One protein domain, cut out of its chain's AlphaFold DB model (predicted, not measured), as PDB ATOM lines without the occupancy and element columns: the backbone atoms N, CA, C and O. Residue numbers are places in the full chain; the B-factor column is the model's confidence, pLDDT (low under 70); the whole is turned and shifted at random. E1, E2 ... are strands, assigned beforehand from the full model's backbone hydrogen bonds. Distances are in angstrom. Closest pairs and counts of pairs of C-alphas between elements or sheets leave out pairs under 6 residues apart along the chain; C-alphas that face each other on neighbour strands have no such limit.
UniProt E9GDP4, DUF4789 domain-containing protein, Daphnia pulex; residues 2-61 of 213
ATOM      1  N   ILE A   2      67.868  -7.789 -93.425       41.84
ATOM      2  CA  ILE A   2      68.470  -6.609 -94.062       41.84
ATOM      3  C   ILE A   2      67.345  -5.834 -94.752       41.84
ATOM      4  O   ILE A   2      66.757  -6.299 -95.727       41.84
ATOM      5  N   SER A   3      67.008  -4.668 -94.206       42.41
ATOM      6  CA  SER A   3      66.125  -3.706 -94.858       42.41
ATOM      7  C   SER A   3      66.854  -3.159 -96.085       42.41
ATOM      8  O   SER A   3      67.770  -2.349 -95.956       42.41
ATOM      9  N   HIS A   4      66.496  -3.627 -97.283       46.66
ATOM     10  CA  HIS A   4      66.954  -3.012 -98.526       46.66
ATOM     11  C   HIS A   4      66.284  -1.642 -98.672       46.66
ATOM     12  O   HIS A   4      65.250  -1.504 -99.327       46.66
ATOM     13  N   ILE A   5      66.876  -0.615 -98.062       54.84
ATOM     14  CA  ILE A   5      66.582   0.771 -98.414       54.84
ATOM     15  C   ILE A   5      67.071   0.942 -99.853       54.84
ATOM     16  O   ILE A   5      68.269   1.062-100.104       54.84
ATOM     17  N   ARG A   6      66.154   0.886-100.823       60.75
ATOM     18  CA  ARG A   6      66.483   1.232-102.206       60.75
ATOM     19  C   ARG A   6      66.921   2.690-102.228       60.75
ATOM     20  O   ARG A   6      66.159   3.577-101.846       60.75
ATOM     21  N   ALA A   7      68.166   2.921-102.635       71.62
ATOM     22  CA  ALA A   7      68.700   4.263-102.791       71.62
ATOM     23  C   ALA A   7      67.833   5.057-103.782       71.62
ATOM     24  O   ALA A   7      67.423   4.531-104.822       71.62
ATOM     25  N   ARG A   8      67.547   6.324-103.455       81.31
ATOM     26  CA  ARG A   8      66.869   7.249-104.375       81.31
ATOM     27  C   ARG A   8      67.681   7.389-105.662       81.31
ATOM     28  O   ARG A   8      68.909   7.397-105.627       81.31
ATOM     29  N   ARG A   9      66.989   7.539-106.793       86.69
ATOM     30  CA  ARG A   9      67.624   7.723-108.109       86.69
ATOM     31  C   ARG A   9      68.235   9.113-108.274       86.69
ATOM     32  O   ARG A   9      69.322   9.236-108.830       86.69
ATOM     33  N   CYS A  10      67.553  10.147-107.792       87.62
ATOM     34  CA  CYS A  10      68.054  11.514-107.763       87.62
ATOM     35  C   CYS A  10      68.636  11.838-106.390       87.62
ATOM     36  O   CYS A  10      68.105  11.432-105.354       87.62
ATOM     37  N   LYS A  11      69.744  12.585-106.398       88.94
ATOM     38  CA  LYS A  11      70.434  13.029-105.180       88.94
ATOM     39  C   LYS A  11      69.680  14.161-104.479       88.94
ATOM     40  O   LYS A  11      69.609  14.177-103.254       88.94
ATOM     41  N   SER A  12      69.138  15.100-105.256       85.88
ATOM     42  CA  SER A  12      68.390  16.244-104.733       85.88
ATOM     43  C   SER A  12      67.051  15.793-104.143       85.88
ATOM     44  O   SER A  12      66.349  14.995-104.771       85.88
ATOM     45  N   PRO A  13      66.658  16.308-102.964       81.31
ATOM     46  CA  PRO A  13      65.364  15.995-102.382       81.31
ATOM     47  C   PRO A  13      64.192  16.572-103.180       81.31
ATOM     48  O   PRO A  13      63.118  15.978-103.124       81.31
ATOM     49  N   ASP A  14      64.418  17.653-103.932       83.62
ATOM     50  CA  ASP A  14      63.411  18.372-104.725       83.62
ATOM     51  C   ASP A  14      63.295  17.859-106.174       83.62
ATOM     52  O   ASP A  14      62.468  18.343-106.951       83.62
ATOM     53  N   ASP A  15      64.094  16.856-106.538       86.06
ATOM     54  CA  ASP A  15      64.067  16.243-107.861       86.06
ATOM     55  C   ASP A  15      63.503  14.827-107.817       86.06
ATOM     56  O   ASP A  15      63.649  14.093-106.839       86.06
ATOM     57  N   THR A  16      62.900  14.420-108.929       86.12
ATOM     58  CA  THR A  16      62.417  13.062-109.158       86.12
ATOM     59  C   THR A  16      62.888  12.541-110.510       86.12
ATOM     60  O   THR A  16      63.028  13.300-111.472       86.12
ATOM     61  N   PHE A  17      63.192  11.246-110.594       88.50
ATOM     62  CA  PHE A  17      63.689  10.644-111.826       88.50
ATOM     63  C   PHE A  17      62.528  10.419-112.787       88.50
ATOM     64  O   PHE A  17      61.672   9.575-112.529       88.50
ATOM     65  N   TYR A  18      62.503  11.133-113.909       88.31
ATOM     66  CA  TYR A  18      61.454  10.980-114.909       88.31
ATOM     67  C   TYR A  18      61.869   9.959-115.986       88.31
ATOM     68  O   TYR A  18      62.791  10.242-116.761       88.31
ATOM     69  N   PRO A  19      61.210   8.783-116.079       86.25
ATOM     70  CA  PRO A  19      61.668   7.687-116.937       86.25
ATOM     71  C   PRO A  19      61.721   8.037-118.424       86.25
ATOM     72  O   PRO A  19      62.669   7.657-119.106       86.25
ATOM     73  N   THR A  20      60.744   8.802-118.915       86.81
ATOM     74  CA  THR A  20      60.640   9.168-120.334       86.81
ATOM     75  C   THR A  20      61.834   9.998-120.795       86.81
ATOM     76  O   THR A  20      62.344   9.797-121.892       86.81
ATOM     77  N   TRP A  21      62.317  10.918-119.954       89.31
ATOM     78  CA  TRP A  21      63.470  11.770-120.277       89.31
ATOM     79  C   TRP A  21      64.797  11.229-119.745       89.31
ATOM     80  O   TRP A  21      65.832  11.854-119.982       89.31
ATOM     81  N   LYS A  22      64.766  10.111-119.008       91.44
ATOM     82  CA  LYS A  22      65.922   9.465-118.370       91.44
ATOM     83  C   LYS A  22      66.786  10.431-117.549       91.44
ATOM     84  O   LYS A  22      68.008  10.312-117.528       91.44
ATOM     85  N   ARG A  23      66.163  11.398-116.870       91.19
ATOM     86  CA  ARG A  23      66.868  12.415-116.076       91.19
ATOM     87  C   ARG A  23      66.091  12.806-114.824       91.19
ATOM     88  O   ARG A  23      64.883  12.585-114.740       91.19
ATOM     89  N   CYS A  24      66.791  13.420-113.880       89.81
ATOM     90  CA  CYS A  24      66.184  14.068-112.724       89.81
ATOM     91  C   CYS A  24      65.525  15.383-113.141       89.81
ATOM     92  O   CYS A  24      66.118  16.172-113.877       89.81
ATOM     93  N   VAL A  25      64.285  15.586-112.704       87.00
ATOM     94  CA  VAL A  25      63.496  16.788-112.972       87.00
ATOM     95  C   VAL A  25      62.954  17.299-111.650       87.00
ATOM     96  O   VAL A  25      62.426  16.521-110.852       87.00
ATOM     97  N   THR A  26      63.052  18.606-111.433       84.81
ATOM     98  CA  THR A  26      62.477  19.244-110.254       84.81
ATOM     99  C   THR A  26      60.963  19.113-110.295       84.81
ATOM    100  O   THR A  26      60.302  19.597-111.219       84.81
ATOM    101  N   TYR A  27      60.400  18.444-109.295       76.81
ATOM    102  CA  TYR A  27      58.955  18.347-109.146       76.81
ATOM    103  C   TYR A  27      58.489  19.494-108.253       76.81
ATOM    104  O   TYR A  27      59.160  19.882-107.298       76.81
ATOM    105  N   GLN A  28      57.335  20.087-108.559       71.12
ATOM    106  CA  GLN A  28      56.807  21.210-107.781       71.12
ATOM    107  C   GLN A  28      56.188  20.705-106.467       71.12
ATOM    108  O   GLN A  28      54.979  20.766-106.249       71.12
ATOM    109  N   GLY A  29      57.023  20.176-105.573       56.25
ATOM    110  CA  GLY A  29      56.651  19.896-104.197       56.25
ATOM    111  C   GLY A  29      56.263  21.200-103.495       56.25
ATOM    112  O   GLY A  29      57.080  22.098-103.316       56.25
ATOM    113  N   ARG A  30      54.992  21.325-103.096       51.22
ATOM    114  CA  ARG A  30      54.441  22.386-102.220       51.22
ATOM    115  C   ARG A  30      54.490  23.851-102.699       51.22
ATOM    116  O   ARG A  30      53.925  24.693-102.003       51.22
ATOM    117  N   ARG A  31      55.083  24.202-103.845       50.94
ATOM    118  CA  ARG A  31      55.050  25.584-104.375       50.94
ATOM    119  C   ARG A  31      53.934  25.755-105.410       50.94
ATOM    120  O   ARG A  31      53.685  24.863-106.212       50.94
ATOM    121  N   ARG A  32      53.212  26.883-105.322       49.94
ATOM    122  CA  ARG A  32      52.010  27.187-106.121       49.94
ATOM    123  C   ARG A  32      52.285  27.058-107.616       49.94
ATOM    124  O   ARG A  32      53.339  27.484-108.080       49.94
ATOM    125  N   HIS A  33      51.269  26.557-108.321       49.00
ATOM    126  CA  HIS A  33      51.120  26.517-109.773       49.00
ATOM    127  C   HIS A  33      51.779  27.697-110.486       49.00
ATOM    128  O   HIS A  33      51.161  28.733-110.717       49.00
ATOM    129  N   ARG A  34      53.020  27.501-110.916       45.88
ATOM    130  CA  ARG A  34      53.457  28.071-112.180       45.88
ATOM    131  C   ARG A  34      53.481  26.914-113.145       45.88
ATOM    132  O   ARG A  34      54.239  25.970-112.934       45.88
ATOM    133  N   SER A  35      52.635  27.002-114.165       52.28
ATOM    134  CA  SER A  35      52.822  26.357-115.460       52.28
ATOM    135  C   SER A  35      54.274  26.565-115.882       52.28
ATOM    136  O   SER A  35      54.634  27.557-116.503       52.28
ATOM    137  N   SER A  36      55.159  25.689-115.420       49.25
ATOM    138  CA  SER A  36      56.551  25.759-115.811       49.25
ATOM    139  C   SER A  36      56.586  25.201-117.212       49.25
ATOM    140  O   SER A  36      56.113  24.089-117.434       49.25
ATOM    141  N   ALA A  37      57.197  25.943-118.128       55.88
ATOM    142  CA  ALA A  37      57.593  25.470-119.452       55.88
ATOM    143  C   ALA A  37      58.382  24.134-119.421       55.88
ATOM    144  O   ALA A  37      58.612  23.535-120.462       55.88
ATOM    145  N   ASN A  38      58.739  23.644-118.226       69.69
ATOM    146  CA  ASN A  38      59.468  22.412-117.948       69.69
ATOM    147  C   ASN A  38      58.636  21.322-117.234       69.69
ATOM    148  O   ASN A  38      59.228  20.375-116.721       69.69
ATOM    149  N   ASN A  39      57.303  21.432-117.126       75.94
ATOM    150  CA  ASN A  39      56.487  20.327-116.604       75.94
ATOM    151  C   ASN A  39      56.457  19.189-117.644       75.94
ATOM    152  O   ASN A  39      55.886  19.392-118.715       75.94
ATOM    153  N   PRO A  40      57.029  18.003-117.364       85.25
ATOM    154  CA  PRO A  40      57.029  16.895-118.320       85.25
ATOM    155  C   PRO A  40      55.653  16.244-118.495       85.25
ATOM    156  O   PRO A  40      55.499  15.354-119.334       85.25
ATOM    157  N   CYS A  41      54.681  16.624-117.663       84.06
ATOM    158  CA  CYS A  41      53.367  16.015-117.640       84.06
ATOM    159  C   CYS A  41      52.406  16.645-118.657       84.06
ATOM    160  O   CYS A  41      52.501  17.842-118.935       84.06
ATOM    161  N   PRO A  42      51.444  15.859-119.176       84.69
ATOM    162  CA  PRO A  42      50.387  16.357-120.049       84.69
ATOM    163  C   PRO A  42      49.554  17.491-119.432       84.69
ATOM    164  O   PRO A  42      49.631  17.794-118.239       84.69
ATOM    165  N   ILE A  43      48.686  18.091-120.249       81.88
ATOM    166  CA  ILE A  43      47.751  19.119-119.785       81.88
ATOM    167  C   ILE A  43      46.913  18.631-118.591       81.88
ATOM    168  O   ILE A  43      46.536  17.459-118.501       81.88
ATOM    169  N   HIS A  44      46.644  19.551-117.662       81.31
ATOM    170  CA  HIS A  44      45.935  19.301-116.401       81.31
ATOM    171  C   HIS A  44      46.603  18.274-115.470       81.31
ATOM    172  O   HIS A  44      45.964  17.793-114.532       81.31
ATOM    173  N   GLN A  45      47.883  17.963-115.693       83.62
ATOM    174  CA  GLN A  45      48.680  17.093-114.834       83.62
ATOM    175  C   GLN A  45      49.891  17.823-114.258       83.62
ATOM    176  O   GLN A  45      50.405  18.793-114.821       83.62
ATOM    177  N   GLN A  46      50.364  17.331-113.122       82.31
ATOM    178  CA  GLN A  46      51.563  17.795-112.449       82.31
ATOM    179  C   GLN A  46      52.475  16.607-112.142       82.31
ATOM    180  O   GLN A  46      52.009  15.495-111.903       82.31
ATOM    181  N   LEU A  47      53.784  16.860-112.153       84.06
ATOM    182  CA  LEU A  47      54.783  15.888-111.736       84.06
ATOM    183  C   LEU A  47      54.816  15.778-110.206       84.06
ATOM    184  O   LEU A  47      55.016  16.774-109.504       84.06
ATOM    185  N   TYR A  48      54.671  14.555-109.710       81.94
ATOM    186  CA  TYR A  48      54.798  14.179-108.309       81.94
ATOM    187  C   TYR A  48      56.001  13.261-108.112       81.94
ATOM    188  O   TYR A  48      56.326  12.455-108.985       81.94
ATOM    189  N   ASP A  49      56.627  13.345-106.940       80.19
ATOM    190  CA  ASP A  49      57.638  12.371-106.533       80.19
ATOM    191  C   ASP A  49      56.966  11.074-106.071       80.19
ATOM    192  O   ASP A  49      56.161  11.066-105.130       80.19
ATOM    193  N   GLY A  50      57.244   9.995-106.800       78.75
ATOM    194  CA  GLY A  50      56.668   8.674-106.597       78.75
ATOM    195  C   GLY A  50      57.576   7.711-105.824       78.75
ATOM    196  O   GLY A  50      58.612   8.101-105.279       78.75
ATOM    197  N   PRO A  51      57.195   6.422-105.759       79.31
ATOM    198  CA  PRO A  51      58.000   5.382-105.124       79.31
ATOM    199  C   PRO A  51      59.405   5.309-105.733       79.31
ATOM    200  O   PRO A  51      59.574   5.506-106.936       79.31
ATOM    201  N   ASP A  52      60.413   5.021-104.907       77.69
ATOM    202  CA  ASP A  52      61.826   4.945-105.313       77.69
ATOM    203  C   ASP A  52      62.341   6.217-106.028       77.69
ATOM    204  O   ASP A  52      63.293   6.162-106.811       77.69
ATOM    205  N   ASN A  53      61.723   7.371-105.743       83.94
ATOM    206  CA  ASN A  53      62.047   8.659-106.350       83.94
ATOM    207  C   ASN A  53      61.913   8.650-107.886       83.94
ATOM    208  O   ASN A  53      62.729   9.212-108.618       83.94
ATOM    209  N   VAL A  54      60.879   7.958-108.368       85.25
ATOM    210  CA  VAL A  54      60.469   7.938-109.772       85.25
ATOM    211  C   VAL A  54      59.283   8.877-109.958       85.25
ATOM    212  O   VAL A  54      58.273   8.755-109.267       85.25
ATOM    213  N   GLY A  55      59.404   9.801-110.907       85.69
ATOM    214  CA  GLY A  55      58.415  10.832-111.178       85.69
ATOM    215  C   GLY A  55      57.150  10.262-111.800       85.69
ATOM    216  O   GLY A  55      57.217   9.498-112.763       85.69
ATOM    217  N   ILE A  56      55.998  10.663-111.265       84.75
ATOM    218  CA  ILE A  56      54.674  10.238-111.728       84.75
ATOM    219  C   ILE A  56      53.865  11.476-112.096       84.75
ATOM    220  O   ILE A  56      53.773  12.417-111.310       84.75
ATOM    221  N   CYS A  57      53.259  11.460-113.278       83.81
ATOM    222  CA  CYS A  57      52.292  12.473-113.675       83.81
ATOM    223  C   CYS A  57      50.903  12.092-113.168       83.81
ATOM    224  O   CYS A  57      50.443  10.976-113.407       83.81
ATOM    225  N   ASP A  58      50.253  13.013-112.465       82.06
ATOM    226  CA  ASP A  58      48.896  12.825-111.950       82.06
ATOM    227  C   ASP A  58      48.097  14.130-112.067       82.06
ATOM    228  O   ASP A  58      48.668  15.202-112.298       82.06
ATOM    229  N   CYS A  59      46.773  14.046-111.956       81.69
ATOM    230  CA  CYS A  59      45.882  15.184-112.124       81.69
ATOM    231  C   CYS A  59      46.187  16.301-111.123       81.69
ATOM    232  O   CYS A  59      46.457  16.069-109.946       81.69
ATOM    233  N   ILE A  60      46.088  17.542-111.596       78.81
ATOM    234  CA  ILE A  60      46.238  18.722-110.750       78.81
ATOM    235  C   ILE A  60      45.139  18.735-109.677       78.81
ATOM    236  O   ILE A  60      43.954  18.830-109.987       78.81
ATOM    237  N   MET A  61      45.551  18.694-108.406       68.44
ATOM    238  CA  MET A  61      44.659  18.637-107.233       68.44
ATOM    239  C   MET A  61      44.243  20.002-106.665       68.44
ATOM    240  O   MET A  61      43.574  20.078-105.634       68.44
TER     241      MET A  61
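This is residues 2 to 61 of the 213 residues of the protein "DUF4789 domain-containing protein" of Daphnia pulex (UniProt E9GDP4). With little regular structure, the domain is a tail, from residue 2, that makes much of the length, then two small hairpins, E1 with E2 and E3 with E4, meeting beside E1 and joined by a long loop, residues 27 to 44. The 60 printed residues hold no named helix and four strands in two antiparallel sheets, E1 - E2 and E3 - E4: all strand, with 18 residues in named elements. It is only just compact, close to loose (radius of gyration of the C-alphas 12.0 A), spanning 41 by 22 by 18 A.

E1, residues 15 to 18, and E2, residues 23 to 26, form an antiparallel hairpin at 137 degrees; N 16 and O 25 are 2.9 A apart, within hydrogen-bond range. E3, residues 45 to 49, and E4, residues 55 to 59, form another at 142 degrees, with N 46 and O 58 at 2.8 A. The closest C-alphas of E1 and E4 are Tyr 18 and Gly 55, 4.8 A. E2 and E3 are near each other.

E1 begins at C-alpha 15 (64.067, 16.243, -107.861); E4, 13.3 A long, ends at C-alpha 59 (45.882, 15.184, -112.124).

The farthest C-alphas, Ile 2 and Ala 37, are 42.3 A apart. The printed part has no cut. pLDDT is under 70 at residues 2 to 6, 29 to 38 and 61.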